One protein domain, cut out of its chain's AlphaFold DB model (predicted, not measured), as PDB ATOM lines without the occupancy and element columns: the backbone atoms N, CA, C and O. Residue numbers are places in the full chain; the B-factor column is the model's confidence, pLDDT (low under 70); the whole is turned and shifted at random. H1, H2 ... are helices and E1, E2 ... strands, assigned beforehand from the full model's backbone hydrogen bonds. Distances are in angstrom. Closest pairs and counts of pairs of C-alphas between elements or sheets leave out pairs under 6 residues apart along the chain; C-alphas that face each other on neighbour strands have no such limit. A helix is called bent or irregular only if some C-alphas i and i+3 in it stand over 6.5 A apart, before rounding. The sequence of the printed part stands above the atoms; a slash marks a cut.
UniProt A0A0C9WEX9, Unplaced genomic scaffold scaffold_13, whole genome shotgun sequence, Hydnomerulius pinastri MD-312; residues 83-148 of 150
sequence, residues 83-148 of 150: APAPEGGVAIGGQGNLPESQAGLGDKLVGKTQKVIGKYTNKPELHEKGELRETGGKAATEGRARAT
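What this domain is: This is residues 83 to 148 of the 150 residues of an uncharacterized protein of Hydnomerulius pinastri MD-312 (UniProt A0A0C9WEX9). Two helices, H1 and H2, lie side by side as a helical hairpin, and H2 turns sharply near residue 135. Beyond H2, away from H1, the short strand E1 sits in a looped end, and from there residues 93 to 104 lead back to the first residue of H1. The printed part has 66 residues, with one named strand and two named helices in the order E1, H1, H2; the class is mostly helix. The whole is compact, with a radius of gyration of the C-alphas of 11.2 A and spans of 34 by 23 by 15 A.

How they stand to each other: H2, residues 124 to 141, is the longest helix by residues. It has a kink of 111 degrees near residue 135 and is irregular: C-alphas 135 and 138 are 9.5 A apart. H1, residues 105 to 120, touches H2, and their closest C-alphas, those of Gly 111 and Gly 130, are 3.9 A apart. The two form a hairpin and run opposite ways at a shallow tilt of 9 degrees. E1, residues 90 to 92, pairs with no named strand, but residues 90 to 91 pair antiparallel with residues 83 to 84. The closest C-alphas of E1 and H2, those of Ala 91 and Ala 140, are 6.6 A apart. E1 and H1 are apart. Residues 100 to 101 pair parallel with residues 146 to 147. In H1 every O i to N i+4 pair is within hydrogen-bond range; in H2, 11 of 14 are.

Where its parts are: H2 measures 14.3 A from first to last C-alpha and ends with C-alpha 141 at (187.663, 219.339, 286.048). H1 measures 23.0 A and begins with C-alpha 105 at (188.744, 204.383, 282.552). E1 measures 7.2 A, with C-alpha 90 at (195.064, 222.185, 279.026).

The domain as a whole: The two C-alphas farthest apart, those of Asn 97 and Tyr 120, are 34.5 A apart. The link from E1 to H1 is long, with 12 residues; the link from H1 to H2 is tight. The printed part has no cut. Its mean pLDDT is 79.5, and no printed residue is under 70.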
ATOM      1  N   ALA A  83     192.069 226.834 278.893       78.56
ATOM      2  CA  ALA A  83     193.113 227.356 278.027       78.56
ATOM      3  C   ALA A  83     194.389 226.505 278.136       78.56
ATOM      4  O   ALA A  83     194.575 225.783 279.123       78.56
ATOM      5  N   PRO A  84     195.268 226.550 277.122       77.81
ATOM      6  CA  PRO A  84     196.560 225.881 277.184       77.81
ATOM      7  C   PRO A  84     197.393 226.382 278.368       77.81
ATOM      8  O   PRO A  84     197.472 227.589 278.602       77.81
ATOM      9  N   ALA A  85     198.013 225.462 279.105       80.31
ATOM     10  CA  ALA A  85     198.971 225.798 280.156       80.31
ATOM     11  C   ALA A  85     200.382 225.990 279.553       80.31
ATOM     12  O   ALA A  85     200.715 225.325 278.566       80.31
ATOM     13  N   PRO A  86     201.238 226.864 280.123       74.50
ATOM     14  CA  PRO A  86     202.583 227.118 279.599       74.50
ATOM     15  C   PRO A  86     203.503 225.885 279.630       74.50
ATOM     16  O   PRO A  86     204.422 225.792 278.821       74.50
ATOM     17  N   GLU A  87     203.243 224.914 280.507       77.06
ATOM     18  CA  GLU A  87     203.966 223.636 280.596       77.06
ATOM     19  C   GLU A  87     203.417 222.559 279.640       77.06
ATOM     20  O   GLU A  87     203.838 221.403 279.691       77.06
ATOM     21  N   GLY A  88     202.472 222.925 278.767       74.69
ATOM     22  CA  GLY A  88     201.763 222.018 277.869       74.69
ATOM     23  C   GLY A  88     200.478 221.457 278.481       74.69
ATOM     24  O   GLY A  88     200.238 221.540 279.687       74.69
ATOM     25  N   GLY A  89     199.628 220.861 277.647       79.75
ATOM     26  CA  GLY A  89     198.299 220.424 278.070       79.75
ATOM     27  C   GLY A  89     197.347 221.594 278.330       79.75
ATOM     28  O   GLY A  89     197.586 222.733 277.926       79.75
ATOM     29  N   VAL A  90     196.223 221.296 278.970       79.06
ATOM     30  CA  VAL A  90     195.064 222.185 279.026       79.06
ATOM     31  C   VAL A  90     194.514 222.264 280.450       79.06
ATOM     32  O   VAL A  90     194.253 221.241 281.081       79.06
ATOM     33  N   ALA A  91     194.319 223.479 280.963       80.94
ATOM     34  CA  ALA A  91     193.838 223.732 282.319       80.94
ATOM     35  C   ALA A  91     192.730 224.792 282.334       80.94
ATOM     36  O   ALA A  91     192.645 225.647 281.451       80.94
ATOM     37  N   ILE A  92     191.888 224.767 283.368       78.38
ATOM     38  CA  ILE A  92     190.909 225.831 283.624       78.38
ATOM     39  C   ILE A  92     191.675 227.148 283.828       78.38
ATOM     40  O   ILE A  92     192.568 227.230 284.667       78.38
ATOM     41  N   GLY A  93     191.377 228.161 283.015       78.75
ATOM     42  CA  GLY A  93     192.055 229.459 283.031       78.75
ATOM     43  C   GLY A  93     193.491 229.463 282.494       78.75
ATOM     44  O   GLY A  93     194.152 230.491 282.597       78.75
ATOM     45  N   GLY A  94     194.000 228.345 281.956       70.81
ATOM     46  CA  GLY A  94     195.384 228.249 281.469       70.81
ATOM     47  C   GLY A  94     196.435 228.377 282.574       70.81
ATOM     48  O   GLY A  94     197.562 228.796 282.314       70.81
ATOM     49  N   GLN A  95     196.066 228.060 283.820       73.12
ATOM     50  CA  GLN A  95     196.986 228.119 284.952       73.12
ATOM     51  C   GLN A  95     198.187 227.193 284.731       73.12
ATOM     52  O   GLN A  95     198.032 226.005 284.443       73.12
ATOM     53  N   GLY A  96     199.386 227.755 284.889       71.12
ATOM     54  CA  GLY A  96     200.630 226.992 284.897       71.12
ATOM     55  C   GLY A  96     200.933 226.359 286.255       71.12
ATOM     56  O   GLY A  96     200.253 226.622 287.248       71.12
ATOM     57  N   ASN A  97     201.984 225.545 286.310       72.81
ATOM     58  CA  ASN A  97     202.454 224.792 287.483       72.81
ATOM     59  C   ASN A  97     201.439 223.798 288.080       72.81
ATOM     60  O   ASN A  97     201.580 223.376 289.229       72.81
ATOM     61  N   LEU A  98     200.426 223.394 287.314       77.00
ATOM     62  CA  LEU A  98     199.497 222.343 287.720       77.00
ATOM     63  C   LEU A  98     200.070 220.958 287.369       77.00
ATOM     64  O   LEU A  98     200.622 220.781 286.275       77.00
ATOM     65  N   PRO A  99     199.943 219.957 288.262       75.94
ATOM     66  CA  PRO A  99     200.346 218.592 287.949       75.94
ATOM     67  C   PRO A  99     199.520 218.064 286.777       75.94
ATOM     68  O   PRO A  99     198.343 218.390 286.627       75.94
ATOM     69  N   GLU A 100     200.140 217.249 285.934       77.06
ATOM     70  CA  GLU A 100     199.437 216.575 284.849       77.06
ATOM     71  C   GLU A 100     198.606 215.432 285.426       77.06
ATOM     72  O   GLU A 100     199.135 214.569 286.131       77.06
ATOM     73  N   SER A 101     197.306 215.425 285.151       78.88
ATOM     74  CA  SER A 101     196.445 214.303 285.503       78.88
ATOM     75  C   SER A 101     195.917 213.639 284.246       78.88
ATOM     76  O   SER A 101     195.551 214.301 283.280       78.88
ATOM     77  N   GLN A 102     195.861 212.311 284.274       76.69
ATOM     78  CA  GLN A 102     195.258 211.515 283.215       76.69
ATOM     79  C   GLN A 102     193.934 210.940 283.700       76.69
ATOM     80  O   GLN A 102     193.805 210.498 284.845       76.69
ATOM     81  N   ALA A 103     192.943 210.916 282.816       83.69
ATOM     82  CA  ALA A 103     191.670 210.284 283.115       83.69
ATOM     83  C   ALA A 103     191.812 208.760 283.257       83.69
ATOM     84  O   ALA A 103     192.288 208.067 282.351       83.69
ATOM     85  N   GLY A 104     191.306 208.218 284.366       81.12
ATOM     86  CA  GLY A 104     191.069 206.779 284.495       81.12
ATOM     87  C   GLY A 104     189.940 206.298 283.570       81.12
ATOM     88  O   GLY A 104     189.176 207.096 283.029       81.12
ATOM     89  N   LEU A 105     189.780 204.978 283.419       80.69
ATOM     90  CA  LEU A 105     188.744 204.383 282.552       80.69
ATOM     91  C   LEU A 105     187.321 204.870 282.888       80.69
ATOM     92  O   LEU A 105     186.539 205.166 281.985       80.69
ATOM     93  N   GLY A 106     187.004 205.004 284.181       81.88
ATOM     94  CA  GLY A 106     185.715 205.531 284.635       81.88
ATOM     95  C   GLY A 106     185.514 207.007 284.283       81.88
ATOM     96  O   GLY A 106     184.432 207.395 283.849       81.88
ATOM     97  N   ASP A 107     186.562 207.824 284.390       79.62
ATOM     98  CA  ASP A 107     186.494 209.243 284.036       79.62
ATOM     99  C   ASP A 107     186.357 209.457 282.526       79.62
ATOM    100  O   ASP A 107     185.586 210.321 282.115       79.62
ATOM    101  N   LYS A 108     186.988 208.613 281.700       85.25
ATOM    102  CA  LYS A 108     186.793 208.613 280.240       85.25
ATOM    103  C   LYS A 108     185.347 208.323 279.852       85.25
ATOM    104  O   LYS A 108     184.775 209.028 279.022       85.25
ATOM    105  N   LEU A 109     184.734 207.309 280.464       83.75
ATOM    106  CA  LEU A 109     183.344 206.942 280.179       83.75
ATOM    107  C   LEU A 109     182.365 208.055 280.579       83.75
ATOM    108  O   LEU A 109     181.467 208.410 279.810       83.75
ATOM    109  N   VAL A 110     182.559 208.632 281.768       81.81
ATOM    110  CA  VAL A 110     181.735 209.747 282.244       81.81
ATOM    111  C   VAL A 110     181.968 210.992 281.388       81.81
ATOM    112  O   VAL A 110     181.001 211.654 281.023       81.81
ATOM    113  N   GLY A 111     183.216 211.277 281.013       80.56
ATOM    114  CA  GLY A 111     183.586 212.392 280.145       80.56
ATOM    115  C   GLY A 111     182.903 212.323 278.782       80.56
ATOM    116  O   GLY A 111     182.201 213.259 278.403       80.56
ATOM    117  N   LYS A 112     182.962 211.170 278.103       88.44
ATOM    118  CA  LYS A 112     182.253 210.945 276.830       88.44
ATOM    119  C   LYS A 112     180.745 211.107 276.967       88.44
ATOM    120  O   LYS A 112     180.121 211.774 276.146       88.44
ATOM    121  N   THR A 113     180.158 210.540 278.019       81.56
ATOM    122  CA  THR A 113     178.720 210.681 278.287       81.56
ATOM    123  C   THR A 113     178.337 212.149 278.487       81.56
ATOM    124  O   THR A 113     177.384 212.628 277.877       81.56
ATOM    125  N   GLN A 114     179.111 212.893 279.281       80.31
ATOM    126  CA  GLN A 114     178.905 214.327 279.502       80.31
ATOM    127  C   GLN A 114     179.079 215.137 278.217       80.31
ATOM    128  O   GLN A 114     178.264 216.016 277.943       80.31
ATOM    129  N   LYS A 115     180.071 214.788 277.392       83.69
ATOM    130  CA  LYS A 115     180.313 215.402 276.085       83.69
ATOM    131  C   LYS A 115     179.103 215.236 275.171       83.69
ATOM    132  O   LYS A 115     178.603 216.209 274.612       83.69
ATOM    133  N   VAL A 116     178.595 214.011 275.068       80.31
ATOM    134  CA  VAL A 116     177.426 213.669 274.254       80.31
ATOM    135  C   VAL A 116     176.171 214.388 274.760       80.31
ATOM    136  O   VAL A 116     175.500 215.058 273.979       80.31
ATOM    137  N   ILE A 117     175.887 214.338 276.065       76.19
ATOM    138  CA  ILE A 117     174.746 215.051 276.664       76.19
ATOM    139  C   ILE A 117     174.868 216.563 276.437       76.19
ATOM    140  O   ILE A 117     173.880 217.206 276.086       76.19
ATOM    141  N   GLY A 118     176.063 217.135 276.592       76.81
ATOM    142  CA  GLY A 118     176.329 218.550 276.330       76.81
ATOM    143  C   GLY A 118     176.007 218.949 274.890       76.81
ATOM    144  O   GLY A 118     175.349 219.967 274.684       76.81
ATOM    145  N   LYS A 119     176.369 218.107 273.911       82.31
ATOM    146  CA  LYS A 119     176.000 218.308 272.498       82.31
ATOM    147  C   LYS A 119     174.488 218.286 272.291       82.31
ATOM    148  O   LYS A 119     173.947 219.213 271.705       82.31
ATOM    149  N   TYR A 120     173.796 217.265 272.796       77.50
ATOM    150  CA  TYR A 120     172.349 217.124 272.577       77.50
ATOM    151  C   TYR A 120     171.512 218.171 273.314       77.50
ATOM    152  O   TYR A 120     170.438 218.542 272.851       77.50
ATOM    153  N   THR A 121     171.993 218.655 274.458       79.94
ATOM    154  CA  THR A 121     171.289 219.661 275.265       79.94
ATOM    155  C   THR A 121     171.691 221.097 274.930       79.94
ATOM    156  O   THR A 121     171.206 222.011 275.593       79.94
ATOM    157  N   ASN A 122     172.559 221.309 273.930       79.62
ATOM    158  CA  ASN A 122     173.159 222.609 273.603       79.62
ATOM    159  C   ASN A 122     173.761 223.311 274.837       79.62
ATOM    160  O   ASN A 122     173.655 224.526 274.996       79.62
ATOM    161  N   LYS A 123     174.385 222.533 275.731       77.69
ATOM    162  CA  LYS A 123     175.056 223.023 276.944       77.69
ATOM    163  C   LYS A 123     176.572 222.978 276.737       77.69
ATOM    164  O   LYS A 123     177.179 221.932 276.997       77.69
ATOM    165  N   PRO A 124     177.202 224.084 276.292       75.12
ATOM    166  CA  PRO A 124     178.633 224.111 275.981       75.12
ATOM    167  C   PRO A 124     179.506 223.794 277.204       75.12
ATOM    168  O   PRO A 124     180.511 223.103 277.070       75.12
ATOM    169  N   GLU A 125     179.071 224.174 278.407       79.94
ATOM    170  CA  GLU A 125     179.748 223.834 279.666       79.94
ATOM    171  C   GLU A 125     179.854 222.324 279.906       79.94
ATOM    172  O   GLU A 125     180.896 221.833 280.327       79.94
ATOM    173  N   LEU A 126     178.788 221.561 279.637       81.19
ATOM    174  CA  LEU A 126     178.806 220.103 279.812       81.19
ATOM    175  C   LEU A 126     179.671 219.422 278.759       81.19
ATOM    176  O   LEU A 126     180.323 218.421 279.054       81.19
ATOM    177  N   HIS A 127     179.681 219.977 277.549       81.62
ATOM    178  CA  HIS A 127     180.526 219.497 276.469       81.62
ATOM    179  C   HIS A 127     182.010 219.646 276.826       81.62
ATOM    180  O   HIS A 127     182.763 218.675 276.785       81.62
ATOM    181  N   GLU A 128     182.396 220.846 277.251       79.56
ATOM    182  CA  GLU A 128     183.764 221.177 277.638       79.56
ATOM    183  C   GLU A 128     184.202 220.448 278.913       79.56
ATOM    184  O   GLU A 128     185.298 219.895 278.973       79.56
ATOM    185  N   LYS A 129     183.321 220.361 279.915       83.81
ATOM    186  CA  LYS A 129     183.578 219.591 281.137       83.81
ATOM    187  C   LYS A 129     183.776 218.109 280.844       83.81
ATOM    188  O   LYS A 129     184.639 217.482 281.452       83.81
ATOM    189  N   GLY A 130     182.977 217.555 279.932       78.62
ATOM    190  CA  GLY A 130     183.103 216.170 279.495       78.62
ATOM    191  C   GLY A 130     184.447 215.905 278.826       78.62
ATOM    192  O   GLY A 130     185.099 214.917 279.147       78.62
ATOM    193  N   GLU A 131     184.898 216.823 277.973       80.62
ATOM    194  CA  GLU A 131     186.210 216.757 277.325       80.62
ATOM    195  C   GLU A 131     187.355 216.841 278.337       80.62
ATOM    196  O   GLU A 131     188.232 215.981 278.343       80.62
ATOM    197  N   LEU A 132     187.297 217.800 279.263       81.06
ATOM    198  CA  LEU A 132     188.306 217.975 280.306       81.06
ATOM    199  C   LEU A 132     188.359 216.778 281.271       81.06
ATOM    200  O   LEU A 132     189.426 216.408 281.757       81.06
ATOM    201  N   ARG A 133     187.211 216.138 281.526       82.31
ATOM    202  CA  ARG A 133     187.134 214.904 282.316       82.31
ATOM    203  C   ARG A 133     187.659 213.691 281.560       82.31
ATOM    204  O   ARG A 133     188.254 212.812 282.172       82.31
ATOM    205  N   GLU A 134     187.420 213.624 280.256       81.38
ATOM    206  CA  GLU A 134     187.883 212.529 279.409       81.38
ATOM    207  C   GLU A 134     189.407 212.527 279.253       81.38
ATOM    208  O   GLU A 134     190.012 211.457 279.219       81.38
ATOM    209  N   THR A 135     190.026 213.702 279.179       81.44
ATOM    210  CA  THR A 135     191.475 213.844 278.999       81.44
ATOM    211  C   THR A 135     192.201 213.915 280.340       81.44
ATOM    212  O   THR A 135     193.089 213.108 280.617       81.44
ATOM    213  N   GLY A 136     191.765 214.817 281.219       80.00
ATOM    214  CA  GLY A 136     192.430 215.119 282.482       80.00
ATOM    215  C   GLY A 136     191.827 214.469 283.724       80.00
ATOM    216  O   GLY A 136     192.382 214.585 284.814       80.00
ATOM    217  N   GLY A 137     190.696 213.778 283.607       83.31
ATOM    218  CA  GLY A 137     190.030 213.158 284.749       83.31
ATOM    219  C   GLY A 137     189.405 214.169 285.711       83.31
ATOM    220  O   GLY A 137     189.268 215.362 285.428       83.31
ATOM    221  N   LYS A 138     189.002 213.684 286.887       82.50
ATOM    222  CA  LYS A 138     188.340 214.515 287.904       82.50
ATOM    223  C   LYS A 138     189.190 215.714 288.358       82.50
ATOM    224  O   LYS A 138     188.654 216.808 288.516       82.50
ATOM    225  N   ALA A 139     190.500 215.533 288.525       79.56
ATOM    226  CA  ALA A 139     191.396 216.586 289.013       79.56
ATOM    227  C   ALA A 139     191.488 217.783 288.050       79.56
ATOM    228  O   ALA A 139     191.484 218.927 288.505       79.56
ATOM    229  N   ALA A 140     191.470 217.537 286.735       80.50
ATOM    230  CA  ALA A 140     191.438 218.607 285.743       80.50
ATOM    231  C   ALA A 140     190.108 219.370 285.762       80.50
ATOM    232  O   ALA A 140     190.101 220.599 285.741       80.50
ATOM    233  N   THR A 141     188.975 218.671 285.918       80.00
ATOM    234  CA  THR A 141     187.663 219.339 286.048       80.00
ATOM    235  C   THR A 141     187.493 220.177 287.310       80.00
ATOM    236  O   THR A 141     186.638 221.057 287.340       80.00
ATOM    237  N   GLU A 142     188.281 219.908 288.351       82.25
ATOM    238  CA  GLU A 142     188.304 220.688 289.592       82.25
ATOM    239  C   GLU A 142     189.315 221.848 289.541       82.25
ATOM    240  O   GLU A 142     189.457 222.563 290.530       82.25
ATOM    241  N   GLY A 143     190.040 222.021 288.427       79.50
ATOM    242  CA  GLY A 143     191.091 223.036 288.287       79.50
ATOM    243  C   GLY A 143     192.346 222.738 289.114       79.50
ATOM    244  O   GLY A 143     193.146 223.628 289.369       79.50
ATOM    245  N   ARG A 144     192.516 221.491 289.571       79.94
ATOM    246  CA  ARG A 144     193.646 221.054 290.411       79.94
ATOM    247  C   ARG A 144     194.780 220.419 289.615       79.94
ATOM    248  O   ARG A 144     195.829 220.124 290.180       79.94
ATOM    249  N   ALA A 145     194.555 220.182 288.332       80.25
ATOM    250  CA  ALA A 145     195.505 219.553 287.437       80.25
ATOM    251  C   ALA A 145     195.280 220.029 285.999       80.25
ATOM    252  O   ALA A 145     194.206 220.532 285.658       80.25
ATOM    253  N   ARG A 146     196.295 219.853 285.157       79.25
ATOM    254  CA  ARG A 146     196.196 220.058 283.709       79.25
ATOM    255  C   ARG A 146     195.916 218.724 283.023       79.25
ATOM    256  O   ARG A 146     196.478 217.695 283.395       79.25
ATOM    257  N   ALA A 147     195.033 218.745 282.036       81.75
ATOM    258  CA  ALA A 147     194.760 217.617 281.167       81.75
ATOM    259  C   ALA A 147     195.832 217.512 280.082       81.75
ATOM    260  O   ALA A 147     196.264 218.529 279.534       81.75
ATOM    261  N   THR A 148     196.224 216.296 279.718       75.44
ATOM    262  CA  THR A 148     197.016 216.088 278.506       75.44
ATOM    263  C   THR A 148     196.183 216.414 277.272       75.44
ATOM    264  O   THR A 148     195.015 216.038 277.176       75.44
TER     265      THR A 148